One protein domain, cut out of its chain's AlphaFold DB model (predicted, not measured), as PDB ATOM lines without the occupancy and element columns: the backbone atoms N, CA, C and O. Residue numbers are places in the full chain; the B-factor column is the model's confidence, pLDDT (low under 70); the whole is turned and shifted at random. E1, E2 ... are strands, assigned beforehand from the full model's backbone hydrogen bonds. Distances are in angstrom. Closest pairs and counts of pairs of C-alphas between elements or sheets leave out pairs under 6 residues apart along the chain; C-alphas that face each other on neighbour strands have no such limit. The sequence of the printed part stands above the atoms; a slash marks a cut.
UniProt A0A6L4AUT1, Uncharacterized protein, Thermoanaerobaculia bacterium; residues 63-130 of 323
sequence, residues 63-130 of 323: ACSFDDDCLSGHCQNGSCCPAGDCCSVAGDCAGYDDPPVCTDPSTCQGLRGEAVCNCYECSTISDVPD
ATOM      1  N   ALA A  63     175.756 197.994 172.537       89.50
ATOM      2  CA  ALA A  63     176.103 196.602 172.751       89.50
ATOM      3  C   ALA A  63     177.357 196.460 173.628       89.50
ATOM      4  O   ALA A  63     178.361 197.138 173.399       89.50
ATOM      5  N   CYS A  64     177.323 195.528 174.573       90.06
ATOM      6  CA  CYS A  64     178.418 195.249 175.498       90.06
ATOM      7  C   CYS A  64     178.643 193.742 175.646       90.06
ATOM      8  O   CYS A  64     177.772 192.928 175.339       90.06
ATOM      9  N   SER A  65     179.838 193.354 176.085       91.50
ATOM     10  CA  SER A  65     180.152 191.974 176.480       91.50
ATOM     11  C   SER A  65     180.492 191.867 177.968       91.50
ATOM     12  O   SER A  65     180.298 190.802 178.553       91.50
ATOM     13  N   PHE A  66     180.980 192.952 178.571       89.06
ATOM     14  CA  PHE A  66     181.330 193.059 179.986       89.06
ATOM     15  C   PHE A  66     180.944 194.440 180.539       89.06
ATOM     16  O   PHE A  66     180.793 195.390 179.777       89.06
ATOM     17  N   ASP A  67     180.833 194.566 181.864       89.75
ATOM     18  CA  ASP A  67     180.462 195.822 182.543       89.75
ATOM     19  C   ASP A  67     181.399 196.996 182.212       89.75
ATOM     20  O   ASP A  67     180.946 198.130 182.081       89.75
ATOM     21  N   ASP A  68     182.693 196.727 182.004       90.44
ATOM     22  CA  ASP A  68     183.702 197.739 181.654       90.44
ATOM     23  C   ASP A  68     183.503 198.337 180.250       90.44
ATOM     24  O   ASP A  68     184.069 199.388 179.935       90.44
ATOM     25  N   ASP A  69     182.704 197.680 179.400       88.06
ATOM     26  CA  ASP A  69     182.318 198.222 178.098       88.06
ATOM     27  C   ASP A  69     181.290 199.352 178.251       88.06
ATOM     28  O   ASP A  69     181.114 200.115 177.306       88.06
ATOM     29  N   CYS A  70     180.636 199.477 179.414       88.56
ATOM     30  CA  CYS A  70     179.573 200.436 179.695       88.56
ATOM     31  C   CYS A  70     180.062 201.582 180.593       88.56
ATOM     32  O   CYS A  70     180.622 201.371 181.665       88.56
ATOM     33  N   LEU A  71     179.778 202.825 180.206       88.75
ATOM     34  CA  LEU A  71     180.031 204.033 180.999       88.75
ATOM     35  C   LEU A  71     179.254 204.024 182.323       88.75
ATOM     36  O   LEU A  71     179.742 204.573 183.310       88.75
ATOM     37  N   SER A  72     178.073 203.401 182.343       88.06
ATOM     38  CA  SER A  72     177.290 203.144 183.556       88.06
ATOM     39  C   SER A  72     177.928 202.091 184.471       88.06
ATOM     40  O   SER A  72     177.618 202.045 185.661       88.06
ATOM     41  N   GLY A  73     178.831 201.261 183.935       90.50
ATOM     42  CA  GLY A  73     179.406 200.104 184.616       90.50
ATOM     43  C   GLY A  73     178.445 198.922 184.740       90.50
ATOM     44  O   GLY A  73     178.672 198.066 185.593       90.50
ATOM     45  N   HIS A  74     177.366 198.883 183.950       92.50
ATOM     46  CA  HIS A  74     176.402 197.790 183.979       92.50
ATOM     47  C   HIS A  74     176.062 197.289 182.571       92.50
ATOM     48  O   HIS A  74     175.468 198.004 181.762       92.50
ATOM     49  N   CYS A  75     176.458 196.046 182.298       92.31
ATOM     50  CA  CYS A  75     176.180 195.311 181.078       92.31
ATOM     51  C   CYS A  75     175.311 194.093 181.396       92.31
ATOM     52  O   CYS A  75     175.736 193.159 182.080       92.31
ATOM     53  N   GLN A  76     174.109 194.052 180.830       92.44
ATOM     54  CA  GLN A  76     173.230 192.894 180.944       92.44
ATOM     55  C   GLN A  76     172.553 192.630 179.600       92.44
ATOM     56  O   GLN A  76     172.290 193.544 178.825       92.44
ATOM     57  N   ASN A  77     172.334 191.355 179.272       85.38
ATOM     58  CA  ASN A  77     171.710 190.935 178.011       85.38
ATOM     59  C   ASN A  77     172.362 191.550 176.747       85.38
ATOM     60  O   ASN A  77     171.717 191.793 175.730       85.38
ATOM     61  N   GLY A  78     173.668 191.825 176.824       88.19
ATOM     62  CA  GLY A  78     174.440 192.417 175.736       88.19
ATOM     63  C   GLY A  78     174.162 193.896 175.470       88.19
ATOM     64  O   GLY A  78     174.579 194.366 174.418       88.19
ATOM     65  N   SER A  79     173.490 194.619 176.375       91.50
ATOM     66  CA  SER A  79     173.227 196.063 176.281       91.50
ATOM     67  C   SER A  79     173.659 196.795 177.556       91.50
ATOM     68  O   SER A  79     173.484 196.281 178.660       91.50
ATOM     69  N   CYS A  80     174.216 197.996 177.409       92.38
ATOM     70  CA  CYS A  80     174.505 198.882 178.537       92.38
ATOM     71  C   CYS A  80     173.234 199.578 179.031       92.38
ATOM     72  O   CYS A  80     172.456 200.067 178.211       92.38
ATOM     73  N   CYS A  81     173.055 199.697 180.344       93.31
ATOM     74  CA  CYS A  81     172.004 200.528 180.933       93.31
ATOM     75  C   CYS A  81     172.446 201.126 182.283       93.31
ATOM     76  O   CYS A  81     173.455 200.674 182.836       93.31
ATOM     77  N   PRO A  82     171.748 202.138 182.828       90.88
ATOM     78  CA  PRO A  82     172.162 202.790 184.071       90.88
ATOM     79  C   PRO A  82     172.065 201.887 185.313       90.88
ATOM     80  O   PRO A  82     172.945 201.949 186.176       90.88
ATOM     81  N   ALA A  83     171.018 201.063 185.418       89.50
ATOM     82  CA  ALA A  83     170.801 200.066 186.469       89.50
ATOM     83  C   ALA A  83     169.704 199.054 186.063       89.50
ATOM     84  O   ALA A  83     169.158 199.122 184.970       89.50
ATOM     85  N   GLY A  84     169.331 198.140 186.968       91.75
ATOM     86  CA  GLY A  84     168.183 197.247 186.767       91.75
ATOM     87  C   GLY A  84     168.453 196.136 185.752       91.75
ATOM     88  O   GLY A  84     169.570 195.638 185.685       91.75
ATOM     89  N   ASP A  85     167.418 195.730 185.013       94.81
ATOM     90  CA  ASP A  85     167.569 194.784 183.907       94.81
ATOM     91  C   ASP A  85     167.680 195.553 182.583       94.81
ATOM     92  O   ASP A  85     166.798 196.351 182.245       94.81
ATOM     93  N   CYS A  86     168.768 195.332 181.843       94.00
ATOM     94  CA  CYS A  86     169.049 196.071 180.614       94.00
ATOM     95  C   CYS A  86     168.274 195.514 179.415       94.00
ATOM     96  O   CYS A  86     168.235 194.304 179.177       94.00
ATOM     97  N   CYS A  87     167.742 196.412 178.590       93.56
ATOM     98  CA  CYS A  87     166.953 196.076 177.412       93.56
ATOM     99  C   CYS A  87     167.265 196.974 176.214       93.56
ATOM    100  O   CYS A  87     167.726 198.107 176.345       93.56
ATOM    101  N   SER A  88     166.960 196.468 175.023       91.06
ATOM    102  CA  SER A  88     166.947 197.232 173.772       91.06
ATOM    103  C   SER A  88     165.529 197.397 173.223       91.06
ATOM    104  O   SER A  88     165.223 198.381 172.551       91.06
ATOM    105  N   VAL A  89     164.651 196.431 173.501       90.44
ATOM    106  CA  VAL A  89     163.235 196.439 173.127       90.44
ATOM    107  C   VAL A  89     162.383 195.897 174.275       90.44
ATOM    108  O   VAL A  89     162.871 195.174 175.135       90.44
ATOM    109  N   ALA A  90     161.082 196.199 174.277       92.62
ATOM    110  CA  ALA A  90     160.148 195.714 175.303       92.62
ATOM    111  C   ALA A  90     160.164 194.181 175.480       92.62
ATOM    112  O   ALA A  90     160.003 193.681 176.588       92.62
ATOM    113  N   GLY A  91     160.416 193.430 174.399       91.06
ATOM    114  CA  GLY A  91     160.499 191.967 174.437       91.06
ATOM    115  C   GLY A  91     161.682 191.400 175.234       91.06
ATOM    116  O   GLY A  91     161.658 190.215 175.552       91.06
ATOM    117  N   ASP A  92     162.685 192.216 175.573       93.44
ATOM    118  CA  ASP A  92     163.804 191.800 176.432       93.44
ATOM    119  C   ASP A  92     163.396 191.742 177.918       93.44
ATOM    120  O   ASP A  92     164.064 191.098 178.723       93.44
ATOM    121  N   CYS A  93     162.276 192.374 178.280       93.94
ATOM    122  CA  CYS A  93     161.817 192.569 179.654       93.94
ATOM    123  C   CYS A  93     160.855 191.472 180.125       93.94
ATOM    124  O   CYS A  93     159.754 191.745 180.603       93.94
ATOM    125  N   ALA A  94     161.257 190.211 179.978       92.19
ATOM    126  CA  ALA A  94     160.450 189.083 180.439       92.19
ATOM    127  C   ALA A  94     160.240 189.137 181.965       92.19
ATOM    128  O   ALA A  94     161.207 189.230 182.720       92.19
ATOM    129  N   GLY A  95     158.988 189.035 182.423       91.88
ATOM    130  CA  GLY A  95     158.641 189.112 183.848       91.88
ATOM    131  C   GLY A  95     158.326 190.524 184.351       91.88
ATOM    132  O   GLY A  95     158.061 190.688 185.539       91.88
ATOM    133  N   TYR A  96     158.335 191.517 183.458       94.94
ATOM    134  CA  TYR A  96     157.811 192.862 183.715       94.94
ATOM    135  C   TYR A  96     156.371 193.040 183.209       94.94
ATOM    136  O   TYR A  96     155.794 194.116 183.359       94.94
ATOM    137  N   ASP A  97     155.786 192.018 182.591       94.81
ATOM    138  CA  ASP A  97     154.367 191.947 182.275       94.81
ATOM    139  C   ASP A  97     153.569 191.418 183.475       94.81
ATOM    140  O   ASP A  97     153.971 190.454 184.127       94.81
ATOM    141  N   ASP A  98     152.413 192.027 183.736       95.50
ATOM    142  CA  ASP A  98     151.421 191.477 184.659       95.50
ATOM    143  C   ASP A  98     150.236 190.962 183.836       95.50
ATOM    144  O   ASP A  98     149.781 191.667 182.926       95.50
ATOM    145  N   PRO A  99     149.695 189.767 184.134       95.81
ATOM    146  CA  PRO A  99     148.540 189.247 183.416       95.81
ATOM    147  C   PRO A  99     147.321 190.166 183.599       95.81
ATOM    148  O   PRO A  99     147.202 190.832 184.631       95.81
ATOM    149  N   PRO A 100     146.384 190.181 182.634       97.06
ATOM    150  CA  PRO A 100     145.165 190.964 182.762       97.06
ATOM    151  C   PRO A 100     144.340 190.509 183.966       97.06
ATOM    152  O   PRO A 100     144.250 189.318 184.284       97.06
ATOM    153  N   VAL A 101     143.707 191.476 184.622       97.56
ATOM    154  CA  VAL A 101     142.808 191.281 185.760       97.56
ATOM    155  C   VAL A 101     141.507 192.019 185.480       97.56
ATOM    156  O   VAL A 101     141.522 193.193 185.118       97.56
ATOM    157  N   CYS A 102     140.373 191.347 185.683       98.06
ATOM    158  CA  CYS A 102     139.063 191.990 185.620       98.06
ATOM    159  C   CYS A 102     138.874 192.860 186.868       98.06
ATOM    160  O   CYS A 102     138.722 192.335 187.974       98.06
ATOM    161  N   THR A 103     138.938 194.178 186.708       97.38
ATOM    162  CA  THR A 103     138.925 195.131 187.825       97.38
ATOM    163  C   THR A 103     137.525 195.657 188.117       97.38
ATOM    164  O   THR A 103     137.206 195.906 189.281       97.38
ATOM    165  N   ASP A 104     136.666 195.754 187.101       97.44
ATOM    166  CA  ASP A 104     135.251 196.084 187.248       97.44
ATOM    167  C   ASP A 104     134.371 195.093 186.468       97.44
ATOM    168  O   ASP A 104     134.106 195.281 185.278       97.44
ATOM    169  N   PRO A 105     133.858 194.050 187.147       96.94
ATOM    170  CA  PRO A 105     132.923 193.104 186.550       96.94
ATOM    171  C   PRO A 105     131.665 193.767 185.977       96.94
ATOM    172  O   PRO A 105     131.161 193.320 184.954       96.94
ATOM    173  N   SER A 106     131.164 194.846 186.592       96.12
ATOM    174  CA  SER A 106     129.875 195.448 186.218       96.12
ATOM    175  C   SER A 106     129.907 196.170 184.875       96.12
ATOM    176  O   SER A 106     128.905 196.219 184.153       96.12
ATOM    177  N   THR A 107     131.081 196.691 184.528       96.62
ATOM    178  CA  THR A 107     131.357 197.365 183.261       96.62
ATOM    179  C   THR A 107     132.248 196.535 182.335       96.62
ATOM    180  O   THR A 107     132.545 196.976 181.224       96.62
ATOM    181  N   CYS A 108     132.619 195.322 182.759       98.12
ATOM    182  CA  CYS A 108     133.547 194.419 182.080       98.12
ATOM    183  C   CYS A 108     134.901 195.063 181.769       98.12
ATOM    184  O   CYS A 108     135.460 194.802 180.711       98.12
ATOM    185  N   GLN A 109     135.399 195.915 182.666       97.81
ATOM    186  CA  GLN A 109     136.677 196.598 182.480       97.81
ATOM    187  C   GLN A 109     137.794 195.867 183.225       97.81
ATOM    188  O   GLN A 109     137.617 195.410 184.362       97.81
ATOM    189  N   GLY A 110     138.953 195.768 182.586       97.38
ATOM    190  CA  GLY A 110     140.143 195.123 183.109       97.38
ATOM    191  C   GLY A 110     141.412 195.913 182.824       97.38
ATOM    192  O   GLY A 110     141.445 196.839 182.013       97.38
ATOM    193  N   LEU A 111     142.465 195.566 183.556       97.19
ATOM    194  CA  LEU A 111     143.777 196.193 183.450       97.19
ATOM    195  C   LEU A 111     144.861 195.120 183.454       97.19
ATOM    196  O   LEU A 111     144.713 194.086 184.109       97.19
ATOM    197  N   ARG A 112     145.978 195.395 182.782       97.25
ATOM    198  CA  ARG A 112     147.199 194.581 182.828       97.25
ATOM    199  C   ARG A 112     148.450 195.441 182.984       97.25
ATOM    200  O   ARG A 112     148.407 196.660 182.809       97.25
ATOM    201  N   GLY A 113     149.569 194.783 183.269       96.19
ATOM    202  CA  GLY A 113     150.899 195.385 183.211       96.19
ATOM    203  C   GLY A 113     151.539 195.130 181.851       96.19
ATOM    204  O   GLY A 113     151.508 194.007 181.348       96.19
ATOM    205  N   GLU A 114     152.117 196.157 181.233       95.56
ATOM    206  CA  GLU A 114     152.896 196.009 180.001       95.56
ATOM    207  C   GLU A 114     154.381 196.201 180.273       95.56
ATOM    208  O   GLU A 114     154.801 197.257 180.752       95.56
ATOM    209  N   ALA A 115     155.175 195.190 179.926       95.75
ATOM    210  CA  ALA A 115     156.620 195.301 179.926       95.75
ATOM    211  C   ALA A 115     157.054 196.344 178.889       95.75
ATOM    212  O   ALA A 115     156.728 196.231 177.706       95.75
ATOM    213  N   VAL A 116     157.819 197.344 179.319       95.06
ATOM    214  CA  VAL A 116     158.404 198.350 178.433       95.06
ATOM    215  C   VAL A 116     159.886 198.513 178.699       95.06
ATOM    216  O   VAL A 116     160.355 198.473 179.836       95.06
ATOM    217  N   CYS A 117     160.620 198.747 177.617       94.00
ATOM    218  CA  CYS A 117     162.012 199.145 177.691       94.00
ATOM    219  C   CYS A 117     162.089 200.670 177.634       94.00
ATOM    220  O   CYS A 117     161.880 201.258 176.571       94.00
ATOM    221  N   ASN A 118     162.348 201.312 178.773       90.75
ATOM    222  CA  ASN A 118     162.413 202.766 178.865       90.75
ATOM    223  C   ASN A 118     163.820 203.202 179.274       90.75
ATOM    224  O   ASN A 118     164.320 202.800 180.317       90.75
ATOM    225  N   CYS A 119     164.465 204.013 178.432       89.81
ATOM    226  CA  CYS A 119     165.880 204.376 178.564       89.81
ATOM    227  C   CYS A 119     166.794 203.167 178.874       89.81
ATOM    228  O   CYS A 119     167.677 203.253 179.722       89.81
ATOM    229  N   TYR A 120     166.577 202.061 178.153       91.88
ATOM    230  CA  TYR A 120     167.350 200.814 178.244       91.88
ATOM    231  C   TYR A 120     167.217 200.044 179.560       91.88
ATOM    232  O   TYR A 120     167.928 199.063 179.745       91.88
ATOM    233  N   GLU A 121     166.290 200.434 180.434       93.19
ATOM    234  CA  GLU A 121     165.920 199.675 181.628       93.19
ATOM    235  C   GLU A 121     164.516 199.090 181.475       93.19
ATOM    236  O   GLU A 121     163.580 199.745 180.990       93.19
ATOM    237  N   CYS A 122     164.359 197.846 181.910       95.62
ATOM    238  CA  CYS A 122     163.059 197.207 181.978       95.62
ATOM    239  C   CYS A 122     162.191 197.817 183.079       95.62
ATOM    240  O   CYS A 122     162.612 197.998 184.223       95.62
ATOM    241  N   SER A 123     160.944 198.115 182.727       94.50
ATOM    242  CA  SER A 123     159.927 198.618 183.647       94.50
ATOM    243  C   SER A 123     158.536 198.142 183.229       94.50
ATOM    244  O   SER A 123     158.344 197.643 182.120       94.50
ATOM    245  N   THR A 124     157.563 198.295 184.124       95.50
ATOM    246  CA  THR A 124     156.163 197.932 183.879       95.50
ATOM    247  C   THR A 124     155.324 199.198 183.774       95.50
ATOM    248  O   THR A 124     155.324 200.020 184.692       95.50
ATOM    249  N   ILE A 125     154.575 199.350 182.682       94.50
ATOM    250  CA  ILE A 125     153.461 200.299 182.631       94.50
ATOM    251  C   ILE A 125     152.262 199.619 183.278       94.50
ATOM    252  O   ILE A 125     151.750 198.629 182.758       94.50
ATOM    253  N   SER A 126     151.834 200.144 184.422       94.19
ATOM    254  CA  SER A 126     150.599 199.727 185.084       94.19
ATOM    255  C   SER A 126     149.372 200.340 184.406       94.19
ATOM    256  O   SER A 126     149.475 201.336 183.690       94.19
ATOM    257  N   ASP A 127     148.205 199.759 184.685       94.50
ATOM    258  CA  ASP A 127     146.897 200.271 184.269       94.50
ATOM    259  C   ASP A 127     146.706 200.358 182.745       94.50
ATOM    260  O   ASP A 127     145.983 201.225 182.247       94.50
ATOM    261  N   VAL A 128     147.324 199.445 181.987       96.12
ATOM    262  CA  VAL A 128     147.034 199.304 180.556       96.12
ATOM    263  C   VAL A 128     145.660 198.643 180.410       96.12
ATOM    264  O   VAL A 128     145.503 197.529 180.914       96.12
ATOM    265  N   PRO A 129     144.674 199.284 179.746       97.06
ATOM    266  CA  PRO A 129     143.355 198.694 179.535       97.06
ATOM    267  C   PRO A 129     143.456 197.352 178.816       97.06
ATOM    268  O   PRO A 129     144.044 197.261 177.736       97.06
ATOM    269  N   ASP A 130     142.906 196.318 179.444       97.00
ATOM    270  CA  ASP A 130     142.804 194.979 178.878       97.00
ATOM    271  C   ASP A 130     141.691 194.210 179.590       97.00
ATOM    272  O   ASP A 130     141.841 193.713 180.712       97.00
TER     273      ASP A 130
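What this domain is: This is residues 63 to 130 of the 323 residues of an uncharacterized protein of Thermoanaerobaculia bacterium (UniProt A0A6L4AUT1). With little regular structure, this is a rod: residues 63 to 97, with no named element, wind through one end, and a narrow sheet of E1, E2 and E3 makes the other. The printed part has 68 residues, 26 of them in three named strands and no named helix; the class is all strand. The order E1, E2, E3 is antiparallel, a meander, each strand the antiparallel neighbour of the one before. It is loose, with a radius of gyration of the C-alphas of 15.6 A and spans of 54 by 14 by 12 A.

Where its parts are: Residues 75 to 76 pair antiparallel with 79 to 80. E1, residues 98 to 104, begins at C-alpha (151.421, 191.477, 184.659) and is 17.0 A long. E2, residues 109 to 118, is 26.7 A long. E3, residues 121 to 129, is 22.7 A long, bends by 54 degrees at residue 126 and ends at C-alpha (143.355, 198.694, 179.535).

How they stand to each other: E1 and E2 form a hairpin at 150 degrees, with N 101 and O 111 2.8 A apart. E2 and E3 form another at 160 degrees, with N 114 and O 125 2.9 A apart.

The domain as a whole: The C-alphas farthest apart, Asp 68 and Ser 106, are 54.1 A apart. The printed part has no cut, both links are tight, and no printed residue is under 70 in pLDDT.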